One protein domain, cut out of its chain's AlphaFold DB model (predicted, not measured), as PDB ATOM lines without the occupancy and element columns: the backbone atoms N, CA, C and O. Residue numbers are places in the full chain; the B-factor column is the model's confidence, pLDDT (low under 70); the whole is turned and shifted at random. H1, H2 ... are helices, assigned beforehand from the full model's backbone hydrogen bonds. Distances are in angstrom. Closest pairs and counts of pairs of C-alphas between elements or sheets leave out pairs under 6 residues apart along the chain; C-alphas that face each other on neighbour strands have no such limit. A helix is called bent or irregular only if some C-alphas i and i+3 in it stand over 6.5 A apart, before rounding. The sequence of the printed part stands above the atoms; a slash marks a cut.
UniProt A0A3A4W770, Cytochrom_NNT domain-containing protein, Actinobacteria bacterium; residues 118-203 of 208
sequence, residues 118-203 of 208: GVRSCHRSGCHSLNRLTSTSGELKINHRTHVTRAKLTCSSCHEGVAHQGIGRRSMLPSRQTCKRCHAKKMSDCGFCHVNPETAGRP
ATOM      1  N   GLY A 118     155.350 115.111 149.143       85.62
ATOM      2  CA  GLY A 118     154.977 116.057 150.181       85.62
ATOM      3  C   GLY A 118     153.847 117.006 149.783       85.62
ATOM      4  O   GLY A 118     152.921 116.664 149.052       85.62
ATOM      5  N   VAL A 119     153.920 118.225 150.313       90.69
ATOM      6  CA  VAL A 119     152.854 119.240 150.237       90.69
ATOM      7  C   VAL A 119     152.641 119.770 148.817       90.69
ATOM      8  O   VAL A 119     151.536 120.186 148.478       90.69
ATOM      9  N   ARG A 120     153.685 119.764 147.974       89.31
ATOM     10  CA  ARG A 120     153.652 120.397 146.645       89.31
ATOM     11  C   ARG A 120     152.606 119.770 145.724       89.31
ATOM     12  O   ARG A 120     151.969 120.507 144.981       89.31
ATOM     13  N   SER A 121     152.403 118.457 145.802       89.19
ATOM     14  CA  SER A 121     151.388 117.763 144.997       89.19
ATOM     15  C   SER A 121     149.971 118.210 145.325       89.19
ATOM     16  O   SER A 121     149.139 118.346 144.435       89.19
ATOM     17  N   CYS A 122     149.699 118.483 146.601       91.00
ATOM     18  CA  CYS A 122     148.375 118.886 147.061       91.00
ATOM     19  C   CYS A 122     148.147 120.398 146.898       91.00
ATOM     20  O   CYS A 122     147.060 120.816 146.514       91.00
ATOM     21  N   HIS A 123     149.165 121.221 147.169       91.31
ATOM     22  CA  HIS A 123     149.090 122.690 147.135       91.31
ATOM     23  C   HIS A 123     149.501 123.295 145.777       91.31
ATOM     24  O   HIS A 123     149.884 124.464 145.685       91.31
ATOM     25  N   ARG A 124     149.483 122.501 144.701       89.06
ATOM     26  CA  ARG A 124     149.662 123.041 143.349       89.06
ATOM     27  C   ARG A 124     148.488 123.954 142.989       89.06
ATOM     28  O   ARG A 124     147.387 123.802 143.524       89.06
ATOM     29  N   SER A 125     148.734 124.899 142.081       87.81
ATOM     30  CA  SER A 125     147.691 125.811 141.601       87.81
ATOM     31  C   SER A 125     146.472 125.021 141.115       87.81
ATOM     32  O   SER A 125     146.626 124.039 140.388       87.81
ATOM     33  N   GLY A 126     145.280 125.424 141.561       87.31
ATOM     34  CA  GLY A 126     144.014 124.774 141.214       87.31
ATOM     35  C   GLY A 126     143.625 123.546 142.050       87.31
ATOM     36  O   GLY A 126     142.586 122.963 141.764       87.31
ATOM     37  N   CYS A 127     144.402 123.147 143.068       91.06
ATOM     38  CA  CYS A 127     144.066 121.993 143.921       91.06
ATOM     39  C   CYS A 127     143.647 122.382 145.347       91.06
ATOM     40  O   CYS A 127     142.459 122.546 145.613       91.06
ATOM     41  N   HIS A 128     144.593 122.529 146.282       91.69
ATOM     42  CA  HIS A 128     144.294 122.862 147.680       91.69
ATOM     43  C   HIS A 128     145.038 124.105 148.163       91.69
ATOM     44  O   HIS A 128     146.168 124.371 147.765       91.69
ATOM     45  N   SER A 129     144.417 124.832 149.096       91.12
ATOM     46  CA  SER A 129     144.993 126.002 149.759       91.12
ATOM     47  C   SER A 129     145.225 125.740 151.246       91.12
ATOM     48  O   SER A 129     144.439 125.056 151.901       91.12
ATOM     49  N   LEU A 130     146.283 126.334 151.804       91.00
ATOM     50  CA  LEU A 130     146.521 126.355 153.253       91.00
ATOM     51  C   LEU A 130     145.690 127.415 153.992       91.00
ATOM     52  O   LEU A 130     145.764 127.490 155.221       91.00
ATOM     53  N   ASN A 131     144.939 128.256 153.273       90.06
ATOM     54  CA  ASN A 131     144.193 129.389 153.830       90.06
ATOM     55  C   ASN A 131     142.879 128.941 154.469       90.06
ATOM     56  O   ASN A 131     141.794 129.376 154.094       90.06
ATOM     57  N   ARG A 132     142.992 128.041 155.443       87.69
ATOM     58  CA  ARG A 132     141.861 127.499 156.172       87.69
ATOM     59  C   ARG A 132     142.190 127.337 157.646       87.69
ATOM     60  O   ARG A 132     143.231 126.780 158.001       87.69
ATOM     61  N   LEU A 133     141.282 127.834 158.483       89.81
ATOM     62  CA  LEU A 133     141.430 127.854 159.938       89.81
ATOM     63  C   LEU A 133     140.578 126.800 160.652       89.81
ATOM     64  O   LEU A 133     140.815 126.550 161.830       89.81
ATOM     65  N   THR A 134     139.621 126.173 159.965       91.38
ATOM     66  CA  THR A 134     138.700 125.185 160.546       91.38
ATOM     67  C   THR A 134     138.686 123.854 159.780       91.38
ATOM     68  O   THR A 134     139.209 123.782 158.670       91.38
ATOM     69  N   SER A 135     138.143 122.781 160.375       88.75
ATOM     70  CA  SER A 135     137.859 121.476 159.739       88.75
ATOM     71  C   SER A 135     136.671 121.559 158.795       88.75
ATOM     72  O   SER A 135     135.906 122.509 158.870       88.75
ATOM     73  N   THR A 136     136.494 120.590 157.881       85.31
ATOM     74  CA  THR A 136     135.436 120.642 156.838       85.31
ATOM     75  C   THR A 136     134.043 120.761 157.443       85.31
ATOM     76  O   THR A 136     133.246 121.533 156.930       85.31
ATOM     77  N   SER A 137     133.818 120.126 158.596       85.69
ATOM     78  CA  SER A 137     132.600 120.273 159.404       85.69
ATOM     79  C   SER A 137     132.434 121.639 160.085       85.69
ATOM     80  O   SER A 137     131.356 121.956 160.562       85.69
ATOM     81  N   GLY A 138     133.490 122.449 160.177       87.69
ATOM     82  CA  GLY A 138     133.506 123.719 160.907       87.69
ATOM     83  C   GLY A 138     133.729 123.571 162.415       87.69
ATOM     84  O   GLY A 138     133.864 124.570 163.108       87.69
ATOM     85  N   GLU A 139     133.818 122.347 162.932       88.38
ATOM     86  CA  GLU A 139     133.817 122.083 164.376       88.38
ATOM     87  C   GLU A 139     135.187 122.235 165.038       88.38
ATOM     88  O   GLU A 139     135.260 122.510 166.236       88.38
ATOM     89  N   LEU A 140     136.273 122.027 164.289       91.75
ATOM     90  CA  LEU A 140     137.635 122.050 164.820       91.75
ATOM     91  C   LEU A 140     138.426 123.216 164.239       91.75
ATOM     92  O   LEU A 140     138.400 123.444 163.036       91.75
ATOM     93  N   LYS A 141     139.205 123.898 165.072       93.31
ATOM     94  CA  LYS A 141     140.201 124.906 164.721       93.31
ATOM     95  C   LYS A 141     141.476 124.208 164.263       93.31
ATOM     96  O   LYS A 141     142.302 123.784 165.067       93.31
ATOM     97  N   ILE A 142     141.633 124.084 162.951       93.12
ATOM     98  CA  ILE A 142     142.791 123.454 162.317       93.12
ATOM     99  C   ILE A 142     143.428 124.463 161.367       93.12
ATOM    100  O   ILE A 142     143.049 124.593 160.202       93.12
ATOM    101  N   ASN A 143     144.441 125.174 161.866       93.31
ATOM    102  CA  ASN A 143     145.248 126.074 161.049       93.31
ATOM    103  C   ASN A 143     146.249 125.253 160.218       93.31
ATOM    104  O   ASN A 143     147.326 124.886 160.697       93.31
ATOM    105  N   HIS A 144     145.889 124.948 158.971       93.69
ATOM    106  CA  HIS A 144     146.704 124.108 158.087       93.69
ATOM    107  C   HIS A 144     148.074 124.731 157.811       93.69
ATOM    108  O   HIS A 144     149.086 124.032 157.830       93.69
ATOM    109  N   ARG A 145     148.127 126.059 157.630       94.19
ATOM    110  CA  ARG A 145     149.377 126.796 157.406       94.19
ATOM    111  C   ARG A 145     150.386 126.546 158.522       94.19
ATOM    112  O   ARG A 145     151.532 126.253 158.222       94.19
ATOM    113  N   THR A 146     149.972 126.592 159.786       94.38
ATOM    114  CA  THR A 146     150.871 126.353 160.928       94.38
ATOM    115  C   THR A 146     151.430 124.930 160.926       94.38
ATOM    116  O   THR A 146     152.641 124.748 161.057       94.38
ATOM    117  N   HIS A 147     150.576 123.928 160.715       94.31
ATOM    118  CA  HIS A 147     150.998 122.525 160.690       94.31
ATOM    119  C   HIS A 147     151.957 122.233 159.527       94.31
ATOM    120  O   HIS A 147     152.950 121.529 159.691       94.31
ATOM    121  N   VAL A 148     151.709 122.831 158.365       94.94
ATOM    122  CA  VAL A 148     152.511 122.603 157.162       94.94
ATOM    123  C   VAL A 148     153.812 123.409 157.164       94.94
ATOM    124  O   VAL A 148     154.876 122.868 156.875       94.94
ATOM    125  N   THR A 149     153.773 124.704 157.487       93.69
ATOM    126  CA  THR A 149     154.950 125.577 157.326       93.69
ATOM    127  C   THR A 149     155.838 125.623 158.561       93.69
ATOM    128  O   THR A 149     157.061 125.688 158.403       93.69
ATOM    129  N   ARG A 150     155.252 125.573 159.766       94.56
ATOM    130  CA  ARG A 150     155.994 125.626 161.036       94.56
ATOM    131  C   ARG A 150     156.308 124.230 161.559       94.56
ATOM    132  O   ARG A 150     157.471 123.947 161.806       94.56
ATOM    133  N   ALA A 151     155.308 123.351 161.651       94.94
ATOM    134  CA  ALA A 151     155.514 121.974 162.117       94.94
ATOM    135  C   ALA A 151     156.032 121.015 161.025       94.94
ATOM    136  O   ALA A 151     156.304 119.856 161.320       94.94
ATOM    137  N   LYS A 152     156.191 121.495 159.780       94.44
ATOM    138  CA  LYS A 152     156.755 120.748 158.638       94.44
ATOM    139  C   LYS A 152     156.036 119.428 158.327       94.44
ATOM    140  O   LYS A 152     156.639 118.508 157.782       94.44
ATOM    141  N   LEU A 153     154.743 119.342 158.634       93.69
ATOM    142  CA  LEU A 153     153.940 118.153 158.355       93.69
ATOM    143  C   LEU A 153     153.502 118.109 156.888       93.69
ATOM    144  O   LEU A 153     153.194 119.134 156.274       93.69
ATOM    145  N   THR A 154     153.429 116.900 156.330       92.44
ATOM    146  CA  THR A 154     152.807 116.672 155.020       92.44
ATOM    147  C   THR A 154     151.293 116.570 155.165       92.44
ATOM    148  O   THR A 154     150.774 116.242 156.232       92.44
ATOM    149  N   CYS A 155     150.557 116.770 154.071       90.88
ATOM    150  CA  CYS A 155     149.105 116.577 154.053       90.88
ATOM    151  C   CYS A 155     148.724 115.148 154.487       90.88
ATOM    152  O   CYS A 155     147.805 114.956 155.281       90.88
ATOM    153  N   SER A 156     149.499 114.155 154.039       88.88
ATOM    154  CA  SER A 156     149.323 112.738 154.373       88.88
ATOM    155  C   SER A 156     149.641 112.378 155.824       88.88
ATOM    156  O   SER A 156     149.246 111.305 156.260       88.88
ATOM    157  N   SER A 157     150.298 113.257 156.591       90.38
ATOM    158  CA  SER A 157     150.533 113.031 158.028       90.38
ATOM    159  C   SER A 157     149.228 113.013 158.834       90.38
ATOM    160  O   SER A 157     149.177 112.436 159.916       90.38
ATOM    161  N   CYS A 158     148.178 113.646 158.300       90.44
ATOM    162  CA  CYS A 158     146.829 113.625 158.862       90.44
ATOM    163  C   CYS A 158     145.826 112.936 157.924       90.44
ATOM    164  O   CYS A 158     144.925 112.244 158.388       90.44
ATOM    165  N   HIS A 159     145.986 113.112 156.610       90.25
ATOM    166  CA  HIS A 159     145.124 112.529 155.583       90.25
ATOM    167  C   HIS A 159     145.781 111.282 154.966       90.25
ATOM    168  O   HIS A 159     146.167 111.291 153.802       90.25
ATOM    169  N   GLU A 160     145.969 110.210 155.738       84.31
ATOM    170  CA  GLU A 160     146.751 109.032 155.309       84.31
ATOM    171  C   GLU A 160     146.161 108.320 154.068       84.31
ATOM    172  O   GLU A 160     146.898 107.716 153.292       84.31
ATOM    173  N   GLY A 161     144.846 108.419 153.846       86.88
ATOM    174  CA  GLY A 161     144.115 107.797 152.737       86.88
ATOM    175  C   GLY A 161     143.537 108.785 151.722       86.88
ATOM    176  O   GLY A 161     142.401 108.600 151.312       86.88
ATOM    177  N   VAL A 162     144.258 109.845 151.328       88.88
ATOM    178  CA  VAL A 162     143.743 110.906 150.422       88.88
ATOM    179  C   VAL A 162     142.994 110.357 149.195       88.88
ATOM    180  O   VAL A 162     141.845 110.726 148.953       88.88
ATOM    181  N   ALA A 163     143.654 109.473 148.439       89.75
ATOM    182  CA  ALA A 163     143.122 108.848 147.226       89.75
ATOM    183  C   ALA A 163     143.099 107.312 147.298       89.75
ATOM    184  O   ALA A 163     142.528 106.668 146.432       89.75
ATOM    185  N   HIS A 164     143.691 106.720 148.334       90.88
ATOM    186  CA  HIS A 164     143.811 105.267 148.492       90.88
ATOM    187  C   HIS A 164     143.152 104.792 149.790       90.88
ATOM    188  O   HIS A 164     143.759 104.080 150.593       90.88
ATOM    189  N   GLN A 165     141.921 105.252 150.034       86.25
ATOM    190  CA  GLN A 165     141.146 104.855 151.213       86.25
ATOM    191  C   GLN A 165     140.981 103.333 151.259       86.25
ATOM    192  O   GLN A 165     140.777 102.692 150.229       86.25
ATOM    193  N   GLY A 166     141.095 102.752 152.455       80.88
ATOM    194  CA  GLY A 166     140.944 101.308 152.658       80.88
ATOM    195  C   GLY A 166     142.149 100.457 152.239       80.88
ATOM    196  O   GLY A 166     142.184  99.272 152.564       80.88
ATOM    197  N   ILE A 167     143.171 101.033 151.589       82.50
ATOM    198  CA  ILE A 167     144.441 100.334 151.354       82.50
ATOM    199  C   ILE A 167     145.342 100.519 152.568       82.50
ATOM    200  O   ILE A 167     145.894 101.598 152.801       82.50
ATOM    201  N   GLY A 168     145.506  99.452 153.351       73.75
ATOM    202  CA  GLY A 168     145.992  99.576 154.726       73.75
ATOM    203  C   GLY A 168     144.966 100.325 155.584       73.75
ATOM    204  O   GLY A 168     143.979 100.846 155.075       73.75
ATOM    205  N   ARG A 169     145.156 100.391 156.903       70.56
ATOM    206  CA  ARG A 169     144.222 101.068 157.830       70.56
ATOM    207  C   ARG A 169     144.278 102.606 157.700       70.56
ATOM    208  O   ARG A 169     144.517 103.299 158.681       70.56
ATOM    209  N   ARG A 170     144.114 103.132 156.482       78.00
ATOM    210  CA  ARG A 170     144.271 104.536 156.096       78.00
ATOM    211  C   ARG A 170     142.905 105.175 155.879       78.00
ATOM    212  O   ARG A 170     142.103 104.692 155.082       78.00
ATOM    213  N   SER A 171     142.677 106.292 156.564       79.69
ATOM    214  CA  SER A 171     141.493 107.138 156.406       79.69
ATOM    215  C   SER A 171     141.881 108.462 155.762       79.69
ATOM    216  O   SER A 171     142.980 108.977 155.984       79.69
ATOM    217  N   MET A 172     140.973 109.033 154.973       83.56
ATOM    218  CA  MET A 172     141.144 110.391 154.468       83.56
ATOM    219  C   MET A 172     141.053 111.414 155.594       83.56
ATOM    220  O   MET A 172     141.783 112.393 155.561       83.56
ATOM    221  N   LEU A 173     140.173 111.227 156.578       87.62
ATOM    222  CA  LEU A 173     140.009 112.184 157.670       87.62
ATOM    223  C   LEU A 173     140.829 111.756 158.893       87.62
ATOM    224  O   LEU A 173     140.751 110.586 159.292       87.62
ATOM    225  N   PRO A 174     141.586 112.682 159.512       88.56
ATOM    226  CA  PRO A 174     142.356 112.371 160.703       88.56
ATOM    227  C   PRO A 174     141.428 112.034 161.868       88.56
ATOM    228  O   PRO A 174     140.444 112.723 162.134       88.56
ATOM    229  N   SER A 175     141.788 110.997 162.619       89.06
ATOM    230  CA  SER A 175     141.128 110.693 163.886       89.06
ATOM    231  C   SER A 175     141.577 111.654 164.989       89.06
ATOM    232  O   SER A 175     142.679 112.210 164.943       89.06
ATOM    233  N   ARG A 176     140.792 111.749 166.070       89.62
ATOM    234  CA  ARG A 176     141.202 112.442 167.306       89.62
ATOM    235  C   ARG A 176     142.556 111.945 167.837       89.62
ATOM    236  O   ARG A 176     143.325 112.719 168.406       89.62
ATOM    237  N   GLN A 177     142.871 110.664 167.632       90.69
ATOM    238  CA  GLN A 177     144.144 110.082 168.051       90.69
ATOM    239  C   GLN A 177     145.336 110.683 167.296       90.69
ATOM    240  O   GLN A 177     146.386 110.874 167.903       90.69
ATOM    241  N   THR A 178     145.159 111.053 166.025       91.94
ATOM    242  CA  THR A 178     146.172 111.758 165.222       91.94
ATOM    243  C   THR A 178     146.586 113.059 165.903       91.94
ATOM    244  O   THR A 178     147.771 113.296 166.121       91.94
ATOM    245  N   CYS A 179     145.609 113.855 166.348       92.56
ATOM    246  CA  CYS A 179     145.855 115.102 167.072       92.56
ATOM    247  C   CYS A 179     146.549 114.842 168.417       92.56
ATOM    248  O   CYS A 179     147.496 115.541 168.782       92.56
ATOM    249  N   LYS A 180     146.107 113.806 169.147       94.94
ATOM    250  CA  LYS A 180     146.652 113.435 170.462       94.94
ATOM    251  C   LYS A 180     148.145 113.095 170.410       94.94
ATOM    252  O   LYS A 180     148.824 113.352 171.399       94.94
ATOM    253  N   ARG A 181     148.670 112.582 169.288       94.50
ATOM    254  CA  ARG A 181     150.101 112.242 169.143       94.50
ATOM    255  C   ARG A 181     151.029 113.421 169.468       94.50
ATOM    256  O   ARG A 181     152.062 113.203 170.087       94.50
ATOM    257  N   CYS A 182     150.632 114.650 169.132       95.06
ATOM    258  CA  CYS A 182     151.415 115.859 169.429       95.06
ATOM    259  C   CYS A 182     150.748 116.759 170.483       95.06
ATOM    260  O   CYS A 182     151.425 117.389 171.291       95.06
ATOM    261  N   HIS A 183     149.414 116.804 170.519       94.25
ATOM    262  CA  HIS A 183     148.644 117.689 171.398       94.25
ATOM    263  C   HIS A 183     148.105 116.991 172.656       94.25
ATOM    264  O   HIS A 183     147.118 117.445 173.230       94.25
ATOM    265  N   ALA A 184     148.734 115.904 173.121       96.00
ATOM    266  CA  ALA A 184     148.278 115.128 174.282       96.00
ATOM    267  C   ALA A 184     147.957 115.996 175.514       96.00
ATOM    268  O   ALA A 184     146.909 115.828 176.131       96.00
ATOM    269  N   LYS A 185     148.815 116.981 175.809       96.06
ATOM    270  CA  LYS A 185     148.673 117.911 176.945       96.06
ATOM    271  C   LYS A 185     147.503 118.897 176.818       96.06
ATOM    272  O   LYS A 185     147.184 119.577 177.782       96.06
ATOM    273  N   LYS A 186     146.894 119.012 175.635       94.44
ATOM    274  CA  LYS A 186     145.764 119.911 175.352       94.44
ATOM    275  C   LYS A 186     144.438 119.164 175.201       94.44
ATOM    276  O   LYS A 186     143.426 119.786 174.927       94.44
ATOM    277  N   MET A 187     144.417 117.841 175.383       90.19
ATOM    278  CA  MET A 187     143.203 117.043 175.166       90.19
ATOM    279  C   MET A 187     142.100 117.264 176.206       90.19
ATOM    280  O   MET A 187     140.962 116.894 175.928       90.19
ATOM    281  N   SER A 188     142.427 117.834 177.368       90.06
ATOM    282  CA  SER A 188     141.461 118.266 178.387       90.06
ATOM    283  C   SER A 188     140.941 119.689 178.164       90.06
ATOM    284  O   SER A 188     139.952 120.076 178.772       90.06
ATOM    285  N   ASP A 189     141.592 120.468 177.297       92.62
ATOM    286  CA  ASP A 189     141.172 121.814 176.921       92.62
ATOM    287  C   ASP A 189     140.344 121.722 175.635       92.62
ATOM    288  O   ASP A 189     140.861 121.803 174.518       92.62
ATOM    289  N   CYS A 190     139.036 121.502 175.786       90.31
ATOM    290  CA  CYS A 190     138.112 121.369 174.658       90.31
ATOM    291  C   CYS A 190     138.163 122.599 173.737       90.31
ATOM    292  O   CYS A 190     138.072 122.460 172.514       90.31
ATOM    293  N   GLY A 191     138.373 123.786 174.317       92.50
ATOM    294  CA  GLY A 191     138.490 125.054 173.608       92.50
ATOM    295  C   GLY A 191     139.778 125.183 172.802       92.50
ATOM    296  O   GLY A 191     139.845 126.038 171.926       92.50
ATOM    297  N   PHE A 192     140.786 124.335 173.008       92.81
ATOM    298  CA  PHE A 192     141.991 124.329 172.180       92.81
ATOM    299  C   PHE A 192     141.674 123.922 170.735       92.81
ATOM    300  O   PHE A 192     142.064 124.608 169.788       92.81
ATOM    301  N   CYS A 193     140.922 122.828 170.572       91.31
ATOM    302  CA  CYS A 193     140.583 122.276 169.263       91.31
ATOM    303  C   CYS A 193     139.194 122.685 168.783       91.31
ATOM    304  O   CYS A 193     139.050 122.952 167.600       91.31
ATOM    305  N   HIS A 194     138.166 122.713 169.628       92.31
ATOM    306  CA  HIS A 194     136.798 122.936 169.159       92.31
ATOM    307  C   HIS A 194     136.488 124.425 168.973       92.31
ATOM    308  O   HIS A 194     136.939 125.270 169.747       92.31
ATOM    309  N   VAL A 195     135.720 124.747 167.929       91.94
ATOM    310  CA  VAL A 195     135.173 126.097 167.712       91.94
ATOM    311  C   VAL A 195     134.134 126.414 168.786       91.94
ATOM    312  O   VAL A 195     134.192 127.486 169.377       91.94
ATOM    313  N   ASN A 196     133.252 125.455 169.087       90.50
ATOM    314  CA  ASN A 196     132.350 125.508 170.231       90.50
ATOM    315  C   ASN A 196     132.664 124.345 171.199       90.50
ATOM    316  O   ASN A 196     132.344 123.193 170.888       90.50
ATOM    317  N   PRO A 197     133.321 124.609 172.344       87.62
ATOM    318  CA  PRO A 197     133.687 123.570 173.302       87.62
ATOM    319  C   PRO A 197     132.484 122.950 174.028       87.62
ATOM    320  O   PRO A 197     132.580 121.804 174.452       87.62
ATOM    321  N   GLU A 198     131.353 123.650 174.135       83.50
ATOM    322  CA  GLU A 198     130.151 123.156 174.827       83.50
ATOM    323  C   GLU A 198     129.412 122.076 174.027       83.50
ATOM    324  O   GLU A 198     128.717 121.225 174.584       83.50
ATOM    325  N   THR A 199     129.577 122.081 172.702       77.69
ATOM    326  CA  THR A 199     128.991 121.087 171.791       77.69
ATOM    327  C   THR A 199     130.005 120.040 171.334       77.69
ATOM    328  O   THR A 199     129.705 119.243 170.445       77.69
ATOM    329  N   ALA A 200     131.209 120.029 171.910       75.56
ATOM    330  CA  ALA A 200     132.269 119.105 171.533       75.56
ATOM    331  C   ALA A 200     131.830 117.644 171.747       75.56
ATOM    332  O   ALA A 200     131.560 117.219 172.867       75.56
ATOM    333  N   GLY A 201     131.765 116.865 170.662       64.00
ATOM    334  CA  GLY A 201     131.375 115.450 170.702       64.00
ATOM    335  C   GLY A 201     129.868 115.184 170.622       64.00
ATOM    336  O   GLY A 201     129.470 114.022 170.658       64.00
ATOM    337  N   ARG A 202     129.031 116.220 170.472       67.50
ATOM    338  CA  ARG A 202     127.622 116.040 170.100       67.50
ATOM    339  C   ARG A 202     127.557 115.701 168.600       67.50
ATOM    340  O   ARG A 202     128.283 116.336 167.836       67.50
ATOM    341  N   PRO A 203     126.752 114.715 168.162       58.16
ATOM    342  CA  PRO A 203     126.603 114.432 166.737       58.16
ATOM    343  C   PRO A 203     126.124 115.690 165.991       58.16
ATOM    344  O   PRO A 203     125.405 116.502 166.593       58.16
TER     345      PRO A 203
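What this domain is: This is residues 118 to 203 of the 208 residues of the protein "Cytochrom_NNT domain-containing protein" of Actinobacteria bacterium (UniProt A0A3A4W770). There is little regular structure: long loops join four short helices, H1 and H2 towards one end of the longest axis, H3 and H4 towards the other. The 86 printed residues hold H1, H2, H3 and H4 in that order, no named strand, and are all helix by class, with only 26 residues in named elements. The whole is compact, radius of gyration of the C-alphas 13.6 A, spanning 37 by 29 by 23 A.

Where its parts are: H1, residues 119 to 122, begins at C-alpha (152.854, 119.240, 150.237). H2 is residues 144 to 150, 9.9 A. H3, residues 176 to 186, 11.9 A, is irregular: C-alphas 182 and 185 are 8.3 A apart. H4, residues 190 to 193, ends at C-alpha (140.583, 122.276, 169.263).

How they stand to each other: H1 and H2 are close but not clearly touching, closest C-alphas Val 119 and Val 148, 7.7 A. H2 and H3 are apart. H3 and H4 are close but not clearly touching, closest C-alphas Lys 186 and Phe 192, 6.6 A. Every O i to N i+4 pair is within hydrogen-bond range in H2, 4 of 7 in H3; H1 and H4 are too short for such a pair.

The domain as a whole: The C-alphas farthest apart, Ser 125 and Ser 188, are 38.1 A apart. The printed part has no cut. The links H1 to H2 and H2 to H3 are long. Residues 201 to 203 have pLDDT under 70.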